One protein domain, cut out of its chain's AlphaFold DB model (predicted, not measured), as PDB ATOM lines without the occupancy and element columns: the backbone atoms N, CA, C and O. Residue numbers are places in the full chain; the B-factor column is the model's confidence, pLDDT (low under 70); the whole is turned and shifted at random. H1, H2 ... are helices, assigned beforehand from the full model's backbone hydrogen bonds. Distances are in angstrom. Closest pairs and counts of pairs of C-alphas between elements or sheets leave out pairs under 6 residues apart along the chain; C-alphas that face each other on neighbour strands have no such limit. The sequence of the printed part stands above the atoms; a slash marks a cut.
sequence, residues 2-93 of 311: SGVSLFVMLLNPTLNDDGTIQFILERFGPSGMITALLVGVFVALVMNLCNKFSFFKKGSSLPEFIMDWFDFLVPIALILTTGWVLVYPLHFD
ATOM      1  N   SER A   2     126.151 162.396 152.614       85.75
ATOM      2  CA  SER A   2     125.184 162.565 151.504       85.75
ATOM      3  C   SER A   2     125.366 161.607 150.320       85.75
ATOM      4  O   SER A   2     124.377 161.104 149.802       85.75
ATOM      5  N   GLY A   3     126.604 161.300 149.919       90.75
ATOM      6  CA  GLY A   3     126.849 160.334 148.841       90.75
ATOM      7  C   GLY A   3     126.460 158.896 149.190       90.75
ATOM      8  O   GLY A   3     125.869 158.214 148.362       90.75
ATOM      9  N   VAL A   4     126.703 158.459 150.429       91.50
ATOM     10  CA  VAL A   4     126.251 157.142 150.909       91.50
ATOM     11  C   VAL A   4     124.726 157.109 150.980       91.50
ATOM     12  O   VAL A   4     124.117 156.149 150.533       91.50
ATOM     13  N   SER A   5     124.101 158.181 151.475       92.56
ATOM     14  CA  SER A   5     122.642 158.298 151.518       92.56
ATOM     15  C   SER A   5     122.015 158.240 150.124       92.56
ATOM     16  O   SER A   5     121.058 157.499 149.930       92.56
ATOM     17  N   LEU A   6     122.570 158.967 149.146       94.75
ATOM     18  CA  LEU A   6     122.105 158.901 147.760       94.75
ATOM     19  C   LEU A   6     122.295 157.500 147.177       94.75
ATOM     20  O   LEU A   6     121.375 156.977 146.562       94.75
ATOM     21  N   PHE A   7     123.457 156.879 147.394       93.75
ATOM     22  CA  PHE A   7     123.716 155.520 146.924       93.75
ATOM     23  C   PHE A   7     122.675 154.537 147.463       93.75
ATOM     24  O   PHE A   7     122.020 153.867 146.675       93.75
ATOM     25  N   VAL A   8     122.456 154.524 148.780       92.25
ATOM     26  CA  VAL A   8     121.479 153.648 149.442       92.25
ATOM     27  C   VAL A   8     120.055 153.888 148.925       92.25
ATOM     28  O   VAL A   8     119.331 152.920 148.710       92.25
ATOM     29  N   MET A   9     119.657 155.140 148.663       91.94
ATOM     30  CA  MET A   9     118.364 155.430 148.021       91.94
ATOM     31  C   MET A   9     118.291 154.840 146.609       91.94
ATOM     32  O   MET A   9     117.312 154.186 146.267       91.94
ATOM     33  N   LEU A  10     119.333 155.036 145.797       92.50
ATOM     34  CA  LEU A  10     119.383 154.561 144.412       92.50
ATOM     35  C   LEU A  10     119.515 153.038 144.275       92.50
ATOM     36  O   LEU A  10     119.338 152.520 143.173       92.50
ATOM     37  N   LEU A  11     119.759 152.307 145.366       90.06
ATOM     38  CA  LEU A  11     119.611 150.848 145.380       90.06
ATOM     39  C   LEU A  11     118.144 150.394 145.331       90.06
ATOM     40  O   LEU A  11     117.898 149.199 145.177       90.06
ATOM     41  N   ASN A  12     117.194 151.335 145.362       88.31
ATOM     42  CA  ASN A  12     115.755 151.114 145.219       88.31
ATOM     43  C   ASN A  12     115.176 150.177 146.303       88.31
ATOM     44  O   ASN A  12     114.655 149.108 145.978       88.31
ATOM     45  N   PRO A  13     115.307 150.519 147.601       89.06
ATOM     46  CA  PRO A  13     114.721 149.716 148.665       89.06
ATOM     47  C   PRO A  13     113.192 149.757 148.640       89.06
ATOM     48  O   PRO A  13     112.589 150.794 148.352       89.06
ATOM     49  N   THR A  14     112.560 148.653 149.029       85.50
ATOM     50  CA  THR A  14     111.109 148.579 149.212       85.50
ATOM     51  C   THR A  14     110.743 148.931 150.651       85.50
ATOM     52  O   THR A  14     111.416 148.530 151.600       85.50
ATOM     53  N   LEU A  15     109.670 149.701 150.814       85.44
ATOM     54  CA  LEU A  15     109.041 149.950 152.107       85.44
ATOM     55  C   LEU A  15     107.936 148.916 152.299       85.44
ATOM     56  O   LEU A  15     107.015 148.847 151.487       85.44
ATOM     57  N   ASN A  16     108.052 148.120 153.353       84.38
ATOM     58  CA  ASN A  16     107.038 147.151 153.744       84.38
ATOM     59  C   ASN A  16     105.912 147.831 154.533       84.38
ATOM     60  O   ASN A  16     106.103 148.900 155.120       84.38
ATOM     61  N   ASP A  17     104.748 147.181 154.593       85.56
ATOM     62  CA  ASP A  17     103.553 147.704 155.276       85.56
ATOM     63  C   ASP A  17     103.766 147.947 156.784       85.56
ATOM     64  O   ASP A  17     103.076 148.761 157.396       85.56
ATOM     65  N   ASP A  18     104.747 147.272 157.390       86.81
ATOM     66  CA  ASP A  18     105.151 147.433 158.791       86.81
ATOM     67  C   ASP A  18     106.145 148.591 159.020       86.81
ATOM     68  O   ASP A  18     106.615 148.806 160.139       86.81
ATOM     69  N   GLY A  19     106.466 149.352 157.968       81.69
ATOM     70  CA  GLY A  19     107.416 150.461 157.998       81.69
ATOM     71  C   GLY A  19     108.881 150.029 157.936       81.69
ATOM     72  O   GLY A  19     109.767 150.882 158.046       81.69
ATOM     73  N   THR A  20     109.168 148.735 157.756       86.50
ATOM     74  CA  THR A  20     110.541 148.260 157.569       86.50
ATOM     75  C   THR A  20     111.043 148.567 156.158       86.50
ATOM     76  O   THR A  20     110.305 148.506 155.175       86.50
ATOM     77  N   ILE A  21     112.326 148.926 156.058       86.81
ATOM     78  CA  ILE A  21     113.006 149.141 154.779       86.81
ATOM     79  C   ILE A  21     113.717 147.847 154.414       86.81
ATOM     80  O   ILE A  21     114.626 147.411 155.125       86.81
ATOM     81  N   GLN A  22     113.325 147.254 153.295       88.06
ATOM     82  CA  GLN A  22     113.952 146.061 152.759       88.06
ATOM     83  C   GLN A  22     114.840 146.422 151.571       88.06
ATOM     84  O   GLN A  22     114.447 147.147 150.658       88.06
ATOM     85  N   PHE A  23     116.054 145.883 151.582       88.31
ATOM     86  CA  PHE A  23     117.008 146.034 150.495       88.31
ATOM     87  C   PHE A  23     117.172 144.726 149.729       88.31
ATOM     88  O   PHE A  23     117.152 143.644 150.315       88.31
ATOM     89  N   ILE A  24     117.431 144.854 148.431       85.44
ATOM     90  CA  ILE A  24     117.977 143.775 147.609       85.44
ATOM     91  C   ILE A  24     119.487 143.753 147.877       85.44
ATOM     92  O   ILE A  24     120.219 144.616 147.382       85.44
ATOM     93  N   LEU A  25     119.941 142.837 148.738       83.00
ATOM     94  CA  LEU A  25     121.320 142.814 149.245       83.00
ATOM     95  C   LEU A  25     122.353 142.633 148.128       83.00
ATOM     96  O   LEU A  25     123.451 143.178 148.218       83.00
ATOM     97  N   GLU A  26     121.986 141.949 147.047       77.69
ATOM     98  CA  GLU A  26     122.824 141.751 145.866       77.69
ATOM     99  C   GLU A  26     123.249 143.088 145.245       77.69
ATOM    100  O   GLU A  26     124.372 143.216 144.764       77.69
ATOM    101  N   ARG A  27     122.409 144.130 145.340       85.69
ATOM    102  CA  ARG A  27     122.715 145.461 144.792       85.69
ATOM    103  C   ARG A  27     123.793 146.218 145.577       85.69
ATOM    104  O   ARG A  27     124.298 147.222 145.083       85.69
ATOM    105  N   PHE A  28     124.155 145.762 146.778       84.31
ATOM    106  CA  PHE A  28     125.338 146.251 147.502       84.31
ATOM    107  C   PHE A  28     126.630 145.553 147.061       84.31
ATOM    108  O   PHE A  28     127.719 145.995 147.434       84.31
ATOM    109  N   GLY A  29     126.514 144.459 146.307       77.69
ATOM    110  CA  GLY A  29     127.632 143.696 145.786       77.69
ATOM    111  C   GLY A  29     128.331 144.375 144.603       77.69
ATOM    112  O   GLY A  29     128.037 145.522 144.246       77.69
ATOM    113  N   PRO A  30     129.287 143.670 143.987       68.62
ATOM    114  CA  PRO A  30     129.934 144.076 142.746       68.62
ATOM    115  C   PRO A  30     129.017 144.665 141.645       68.62
ATOM    116  O   PRO A  30     129.406 145.653 141.020       68.62
ATOM    117  N   SER A  31     127.796 144.165 141.423       70.81
ATOM    118  CA  SER A  31     126.843 144.755 140.452       70.81
ATOM    119  C   SER A  31     126.424 146.189 140.790       70.81
ATOM    120  O   SER A  31     126.121 146.981 139.896       70.81
ATOM    121  N   GLY A  32     126.466 146.575 142.067       80.19
ATOM    122  CA  GLY A  32     126.219 147.940 142.529       80.19
ATOM    123  C   GLY A  32     127.387 148.905 142.318       80.19
ATOM    124  O   GLY A  32     127.210 150.114 142.484       80.19
ATOM    125  N   MET A  33     128.579 148.418 141.943       82.25
ATOM    126  CA  MET A  33     129.788 149.251 141.863       82.25
ATOM    127  C   MET A  33     129.669 150.376 140.835       82.25
ATOM    128  O   MET A  33     130.085 151.500 141.114       82.25
ATOM    129  N   ILE A  34     129.084 150.113 139.662       80.50
ATOM    130  CA  ILE A  34     128.901 151.150 138.632       80.50
ATOM    131  C   ILE A  34     127.931 152.225 139.137       80.50
ATOM    132  O   ILE A  34     128.214 153.416 139.005       80.50
ATOM    133  N   THR A  35     126.839 151.825 139.792       88.38
ATOM    134  CA  THR A  35     125.906 152.755 140.443       88.38
ATOM    135  C   THR A  35     126.621 153.602 141.495       88.38
ATOM    136  O   THR A  35     126.475 154.822 141.500       88.38
ATOM    137  N   ALA A  36     127.460 152.992 142.339       89.88
ATOM    138  CA  ALA A  36     128.244 153.704 143.347       89.88
ATOM    139  C   ALA A  36     129.223 154.718 142.725       89.88
ATOM    140  O   ALA A  36     129.338 155.844 143.216       89.88
ATOM    141  N   LEU A  37     129.894 154.355 141.625       88.88
ATOM    142  CA  LEU A  37     130.799 155.248 140.895       88.88
ATOM    143  C   LEU A  37     130.054 156.450 140.306       88.88
ATOM    144  O   LEU A  37     130.488 157.588 140.490       88.88
ATOM    145  N   LEU A  38     128.915 156.219 139.647       90.38
ATOM    146  CA  LEU A  38     128.088 157.289 139.084       90.38
ATOM    147  C   LEU A  38     127.556 158.222 140.175       90.38
ATOM    148  O   LEU A  38     127.595 159.442 140.011       90.38
ATOM    149  N   VAL A  39     127.140 157.668 141.319       94.06
ATOM    150  CA  VAL A  39     126.757 158.453 142.499       94.06
ATOM    151  C   VAL A  39     127.921 159.298 142.999       94.06
ATOM    152  O   VAL A  39     127.739 160.487 143.252       94.06
ATOM    153  N   GLY A  40     129.120 158.725 143.112       94.38
ATOM    154  CA  GLY A  40     130.317 159.449 143.541       94.38
ATOM    155  C   GLY A  40     130.644 160.636 142.631       94.38
ATOM    156  O   GLY A  40     130.854 161.748 143.120       94.38
ATOM    157  N   VAL A  41     130.613 160.424 141.312       95.06
ATOM    158  CA  VAL A  41     130.834 161.481 140.310       95.06
ATOM    159  C   VAL A  41     129.751 162.557 140.396       95.06
ATOM    160  O   VAL A  41     130.070 163.746 140.418       95.06
ATOM    161  N   PHE A  42     128.481 162.164 140.493       96.12
ATOM    162  CA  PHE A  42     127.364 163.100 140.607       96.12
ATOM    163  C   PHE A  42     127.458 163.959 141.875       96.12
ATOM    164  O   PHE A  42     127.343 165.182 141.812       96.12
ATOM    165  N   VAL A  43     127.737 163.340 143.025       96.00
ATOM    166  CA  VAL A  43     127.912 164.038 144.306       96.00
ATOM    167  C   VAL A  43     129.071 165.028 144.228       96.00
ATOM    168  O   VAL A  43     128.914 166.174 144.648       96.00
ATOM    169  N   ALA A  44     130.211 164.624 143.661       95.75
ATOM    170  CA  ALA A  44     131.360 165.508 143.478       95.75
ATOM    171  C   ALA A  44     131.024 166.706 142.574       95.75
ATOM    172  O   ALA A  44     131.417 167.833 142.875       95.75
ATOM    173  N   LEU A  45     130.257 166.481 141.504       96.44
ATOM    174  CA  LEU A  45     129.808 167.531 140.594       96.44
ATOM    175  C   LEU A  45     128.888 168.535 141.301       96.44
ATOM    176  O   LEU A  45     129.141 169.736 141.224       96.44
ATOM    177  N   VAL A  46     127.875 168.071 142.040       95.94
ATOM    178  CA  VAL A  46     126.956 168.958 142.780       95.94
ATOM    179  C   VAL A  46     127.699 169.759 143.851       95.94
ATOM    180  O   VAL A  46     127.498 170.969 143.962       95.94
ATOM    181  N   MET A  47     128.596 169.112 144.602       93.44
ATOM    182  CA  MET A  47     129.425 169.780 145.611       93.44
ATOM    183  C   MET A  47     130.317 170.858 144.984       93.44
ATOM    184  O   MET A  47     130.392 171.968 145.504       93.44
ATOM    185  N   ASN A  48     130.945 170.576 143.839       94.12
ATOM    186  CA  ASN A  48     131.783 171.547 143.134       94.12
ATOM    187  C   ASN A  48     130.965 172.741 142.613       94.12
ATOM    188  O   ASN A  48     131.360 173.892 142.803       94.12
ATOM    189  N   LEU A  49     129.783 172.493 142.037       94.56
ATOM    190  CA  LEU A  49     128.881 173.558 141.587       94.56
ATOM    191  C   LEU A  49     128.440 174.477 142.736       94.56
ATOM    192  O   LEU A  49     128.314 175.685 142.538       94.56
ATOM    193  N   CYS A  50     128.248 173.923 143.936       93.00
ATOM    194  CA  CYS A  50     127.832 174.684 145.114       93.00
ATOM    195  C   CYS A  50     129.002 175.285 145.911       93.00
ATOM    196  O   CYS A  50     128.757 176.090 146.797       93.00
ATOM    197  N   ASN A  51     130.263 174.973 145.597       88.12
ATOM    198  CA  ASN A  51     131.427 175.404 146.390       88.12
ATOM    199  C   ASN A  51     131.602 176.936 146.470       88.12
ATOM    200  O   ASN A  51     132.268 177.459 147.354       88.12
ATOM    201  N   LYS A  52     131.030 177.682 145.519       85.44
ATOM    202  CA  LYS A  52     131.060 179.156 145.525       85.44
ATOM    203  C   LYS A  52     129.799 179.788 146.116       85.44
ATOM    204  O   LYS A  52     129.725 181.014 146.190       85.44
ATOM    205  N   PHE A  53     128.798 178.980 146.458       88.31
ATOM    206  CA  PHE A  53     127.562 179.449 147.064       88.31
ATOM    207  C   PHE A  53     127.782 179.662 148.561       88.31
ATOM    208  O   PHE A  53     128.344 178.800 149.225       88.31
ATOM    209  N   SER A  54     127.315 180.797 149.081       89.44
ATOM    210  CA  SER A  54     127.243 181.027 150.520       89.44
ATOM    211  C   SER A  54     126.008 181.844 150.869       89.44
ATOM    212  O   SER A  54     125.684 182.816 150.180       89.44
ATOM    213  N   PHE A  55     125.332 181.477 151.956       88.81
ATOM    214  CA  PHE A  55     124.270 182.286 152.551       88.81
ATOM    215  C   PHE A  55     124.809 183.565 153.204       88.81
ATOM    216  O   PHE A  55     124.044 184.496 153.473       88.81
ATOM    217  N   PHE A  56     126.119 183.634 153.456       89.19
ATOM    218  CA  PHE A  56     126.747 184.710 154.208       89.19
ATOM    219  C   PHE A  56     127.537 185.649 153.296       89.19
ATOM    220  O   PHE A  56     128.192 185.258 152.331       89.19
ATOM    221  N   LYS A  57     127.494 186.946 153.614       83.62
ATOM    222  CA  LYS A  57     128.327 187.941 152.929       83.62
ATOM    223  C   LYS A  57     129.784 187.803 153.379       83.62
ATOM    224  O   LYS A  57     130.061 187.503 154.541       83.62
ATOM    225  N   LYS A  58     130.718 188.125 152.479       76.31
ATOM    226  CA  LYS A  58     132.146 188.242 152.813       76.31
ATOM    227  C   LYS A  58     132.331 189.255 153.955       76.31
ATOM    228  O   LYS A  58     131.879 190.390 153.827       76.31
ATOM    229  N   GLY A  59     132.981 188.838 155.045       77.12
ATOM    230  CA  GLY A  59     133.180 189.653 156.256       77.12
ATOM    231  C   GLY A  59     132.169 189.413 157.388       77.12
ATOM    232  O   GLY A  59     132.105 190.212 158.318       77.12
ATOM    233  N   SER A  60     131.374 188.342 157.308       83.38
ATOM    234  CA  SER A  60     130.530 187.847 158.406       83.38
ATOM    235  C   SER A  60     131.318 187.690 159.715       83.38
ATOM    236  O   SER A  60     132.454 187.225 159.711       83.38
ATOM    237  N   SER A  61     130.699 188.050 160.845       87.38
ATOM    238  CA  SER A  61     131.272 187.871 162.187       87.38
ATOM    239  C   SER A  61     131.166 186.433 162.709       87.38
ATOM    240  O   SER A  61     131.609 186.155 163.823       87.38
ATOM    241  N   LEU A  62     130.523 185.534 161.956       89.75
ATOM    242  CA  LEU A  62     130.380 184.132 162.330       89.75
ATOM    243  C   LEU A  62     131.671 183.355 162.028       89.75
ATOM    244  O   LEU A  62     132.296 183.599 160.996       89.75
ATOM    245  N   PRO A  63     132.055 182.389 162.882       91.31
ATOM    246  CA  PRO A  63     133.122 181.443 162.576       91.31
ATOM    247  C   PRO A  63     132.890 180.705 161.251       91.31
ATOM    248  O   PRO A  63     131.763 180.320 160.939       91.31
ATOM    249  N   GLU A  64     133.974 180.446 160.518       87.88
ATOM    250  CA  GLU A  64     133.959 179.797 159.196       87.88
ATOM    251  C   GLU A  64     133.230 178.448 159.208       87.88
ATOM    252  O   GLU A  64     132.334 178.234 158.400       87.88
ATOM    253  N   PHE A  65     133.465 177.613 160.224       88.19
ATOM    254  CA  PHE A  65     132.810 176.305 160.332       88.19
ATOM    255  C   PHE A  65     131.272 176.375 160.426       88.19
ATOM    256  O   PHE A  65     130.591 175.432 160.025       88.19
ATOM    257  N   ILE A  66     130.710 177.460 160.984       89.94
ATOM    258  CA  ILE A  66     129.251 177.645 161.058       89.94
ATOM    259  C   ILE A  66     128.723 177.995 159.672       89.94
ATOM    260  O   ILE A  66     127.699 177.457 159.257       89.94
ATOM    261  N   MET A  67     129.426 178.880 158.961       88.44
ATOM    262  CA  MET A  67     129.055 179.275 157.605       88.44
ATOM    263  C   MET A  67     129.093 178.070 156.667       88.44
ATOM    264  O   MET A  67     128.087 177.778 156.027       88.44
ATOM    265  N   ASP A  68     130.177 177.294 156.719       88.31
ATOM    266  CA  ASP A  68     130.331 176.060 155.952       88.31
ATOM    267  C   ASP A  68     129.198 175.066 156.236       88.31
ATOM    268  O   ASP A  68     128.620 174.498 155.311       88.31
ATOM    269  N   TRP A  69     128.829 174.863 157.508       90.12
ATOM    270  CA  TRP A  69     127.755 173.935 157.874       90.12
ATOM    271  C   TRP A  69     126.413 174.301 157.223       90.12
ATOM    272  O   TRP A  69     125.725 173.419 156.704       90.12
ATOM    273  N   PHE A  70     126.054 175.588 157.216       91.44
ATOM    274  CA  PHE A  70     124.839 176.078 156.558       91.44
ATOM    275  C   PHE A  70     124.947 176.022 155.034       91.44
ATOM    276  O   PHE A  70     123.994 175.614 154.370       91.44
ATOM    277  N   ASP A  71     126.096 176.387 154.473       91.75
ATOM    278  CA  ASP A  71     126.318 176.385 153.029       91.75
ATOM    279  C   ASP A  71     126.263 174.959 152.461       91.75
ATOM    280  O   ASP A  71     125.679 174.744 151.397       91.75
ATOM    281  N   PHE A  72     126.734 173.954 153.216       91.12
ATOM    282  CA  PHE A  72     126.611 172.538 152.860       91.12
ATOM    283  C   PHE A  72     125.168 172.015 152.845       91.12
ATOM    284  O   PHE A  72     124.912 170.997 152.191       91.12
ATOM    285  N   LEU A  73     124.203 172.683 153.489       92.81
ATOM    286  CA  LEU A  73     122.800 172.252 153.439       92.81
ATOM    287  C   LEU A  73     122.250 172.281 152.010       92.81
ATOM    288  O   LEU A  73     121.474 171.400 151.653       92.81
ATOM    289  N   VAL A  74     122.678 173.236 151.176       94.00
ATOM    290  CA  VAL A  74     122.218 173.350 149.783       94.00
ATOM    291  C   VAL A  74     122.640 172.154 148.926       94.00
ATOM    292  O   VAL A  74     121.751 171.472 148.410       94.00
ATOM    293  N   PRO A  75     123.939 171.822 148.771       94.88
ATOM    294  CA  PRO A  75     124.333 170.661 147.984       94.88
ATOM    295  C   PRO A  75     123.788 169.357 148.574       94.88
ATOM    296  O   PRO A  75     123.387 168.481 147.812       94.88
ATOM    297  N   ILE A  76     123.709 169.217 149.905       94.62
ATOM    298  CA  ILE A  76     123.103 168.030 150.531       94.62
ATOM    299  C   ILE A  76     121.624 167.913 150.148       94.62
ATOM    300  O   ILE A  76     121.198 166.841 149.717       94.62
ATOM    301  N   ALA A  77     120.854 168.997 150.256       94.81
ATOM    302  CA  ALA A  77     119.444 169.005 149.890       94.81
ATOM    303  C   ALA A  77     119.247 168.668 148.407       94.81
ATOM    304  O   ALA A  77     118.395 167.841 148.090       94.81
ATOM    305  N   LEU A  78     120.060 169.230 147.506       95.88
ATOM    306  CA  LEU A  78     120.002 168.927 146.072       95.88
ATOM    307  C   LEU A  78     120.280 167.447 145.784       95.88
ATOM    308  O   LEU A  78     119.535 166.818 145.033       95.88
ATOM    309  N   ILE A  79     121.310 166.873 146.410       96.81
ATOM    310  CA  ILE A  79     121.677 165.458 146.260       96.81
ATOM    311  C   ILE A  79     120.531 164.551 146.720       96.81
ATOM    312  O   ILE A  79     120.096 163.679 145.967       96.81
ATOM    313  N   LEU A  80     120.023 164.762 147.937       95.81
ATOM    314  CA  LEU A  80     118.982 163.905 148.510       95.81
ATOM    315  C   LEU A  80     117.639 164.078 147.797       95.81
ATOM    316  O   LEU A  80     116.961 163.089 147.536       95.81
ATOM    317  N   THR A  81     117.282 165.308 147.420       95.62
ATOM    318  CA  THR A  81     116.063 165.580 146.645       95.62
ATOM    319  C   THR A  81     116.141 164.924 145.274       95.62
ATOM    320  O   THR A  81     115.161 164.337 144.836       95.62
ATOM    321  N   THR A  82     117.305 164.947 144.616       95.06
ATOM    322  CA  THR A  82     117.493 164.240 143.339       95.06
ATOM    323  C   THR A  82     117.275 162.738 143.510       95.06
ATOM    324  O   THR A  82     116.496 162.154 142.765       95.06
ATOM    325  N   GLY A  83     117.904 162.119 144.517       94.06
ATOM    326  CA  GLY A  83     117.701 160.699 144.819       94.06
ATOM    327  C   GLY A  83     116.238 160.359 145.085       94.06
ATOM    328  O   GLY A  83     115.701 159.425 144.494       94.06
ATOM    329  N   TRP A  84     115.572 161.166 145.910       93.62
ATOM    330  CA  TRP A  84     114.157 160.997 146.220       93.62
ATOM    331  C   TRP A  84     113.266 161.128 144.978       93.62
ATOM    332  O   TRP A  84     112.442 160.246 144.749       93.62
ATOM    333  N   VAL A  85     113.454 162.175 144.158       95.25
ATOM    334  CA  VAL A  85     112.682 162.407 142.921       95.25
ATOM    335  C   VAL A  85     112.859 161.261 141.928       95.25
ATOM    336  O   VAL A  85     111.888 160.843 141.301       95.25
ATOM    337  N   LEU A  86     114.079 160.744 141.779       93.88
ATOM    338  CA  LEU A  86     114.340 159.618 140.889       93.88
ATOM    339  C   LEU A  86     113.626 158.352 141.380       93.88
ATOM    340  O   LEU A  86     112.906 157.728 140.611       93.88
ATOM    341  N   VAL A  87     113.774 157.994 142.654       92.06
ATOM    342  CA  VAL A  87     113.317 156.690 143.159       92.06
ATOM    343  C   VAL A  87     111.806 156.639 143.382       92.06
ATOM    344  O   VAL A  87     111.168 155.689 142.937       92.06
ATOM    345  N   TYR A  88     111.210 157.639 144.045       89.38
ATOM    346  CA  TYR A  88     109.811 157.534 144.485       89.38
ATOM    347  C   TYR A  88     108.807 158.140 143.494       89.38
ATOM    348  O   TYR A  88     107.951 157.395 143.033       89.38
ATOM    349  N   PRO A  89     108.874 159.434 143.108       93.38
ATOM    350  CA  PRO A  89     107.949 159.983 142.113       93.38
ATOM    351  C   PRO A  89     108.150 159.436 140.698       93.38
ATOM    352  O   PRO A  89     107.173 159.214 139.989       93.38
ATOM    353  N   LEU A  90     109.403 159.273 140.256       93.75
ATOM    354  CA  LEU A  90     109.703 158.851 138.884       93.75
ATOM    355  C   LEU A  90     109.826 157.332 138.726       93.75
ATOM    356  O   LEU A  90     109.909 156.867 137.591       93.75
ATOM    357  N   HIS A  91     109.846 156.572 139.826       90.56
ATOM    358  CA  HIS A  91     110.066 155.120 139.823       90.56
ATOM    359  C   HIS A  91     111.283 154.702 138.976       90.56
ATOM    360  O   HIS A  91     111.291 153.660 138.318       90.56
ATOM    361  N   PHE A  92     112.314 155.549 138.955       91.19
ATOM    362  CA  PHE A  92     113.499 155.371 138.138       91.19
ATOM    363  C   PHE A  92     114.496 154.459 138.848       91.19
ATOM    364  O   PHE A  92     115.213 154.866 139.763       91.19
ATOM    365  N   ASP A  93     114.566 153.217 138.381       91.12
ATOM    366  CA  ASP A  93     115.542 152.243 138.851       91.12
ATOM    367  C   ASP A  93     116.843 152.362 138.042       91.12
ATOM    368  O   ASP A  93     117.028 151.718 137.006       91.12
TER     369      ASP A  93
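What this domain is: This is residues 2 to 93 of the 311 residues of the protein "PTS system, cellobiose-specific IIC component" of Paenibacillus typhae (UniProt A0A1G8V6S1). The long helix H3 crosses the side-by-side H1 and H5, their centres a triangle. A loop, residues 11 to 24, lies toward one end; H4 lies toward the other, where residues 58 to 66 stick out. The 92 printed residues, with five named helices, H1 to H5 in order, are all helix in class, loose, with radius of gyration of the C-alphas 16.3 A, spanning 49 by 30 by 22 A.

How they stand to each other: H3, residues 30 to 50, touches H1, residues 2 to 10, at a steep 46 degrees, opposite ways, with residues 35 to 43 alone; the closest C-alphas, Gly 3 and Val 43, are 6.0 A apart. Its residues 43 to 50 alone touch H5, residues 73 to 87, at a steep 39 degrees, opposite ways; closest C-alphas Met 47 and Pro 75, 5.7 A. H1 and H5 touch at a shallow 8 degrees, the same way; closest C-alphas Leu 6 and Gly 83, 5.6 A. H2, residues 25 to 28, is close but not clearly touching H3. H4, residues 64 to 71, meets H5 only through their link. O i to N i+4 pairs are all within hydrogen-bond range in H1, H4 and H5, 15 of 17 in H3.

Where its parts are: H3 spans 30.8 A, H5 20.9 A. H1 begins at C-alpha 2 (125.184, 162.565, 151.504); H5 ends at C-alpha 87 (113.317, 156.690, 143.159).

The domain as a whole: The printed part has no cut. Links H1 to H2 and H3 to H4 are long. Residue 30 alone is under pLDDT 70.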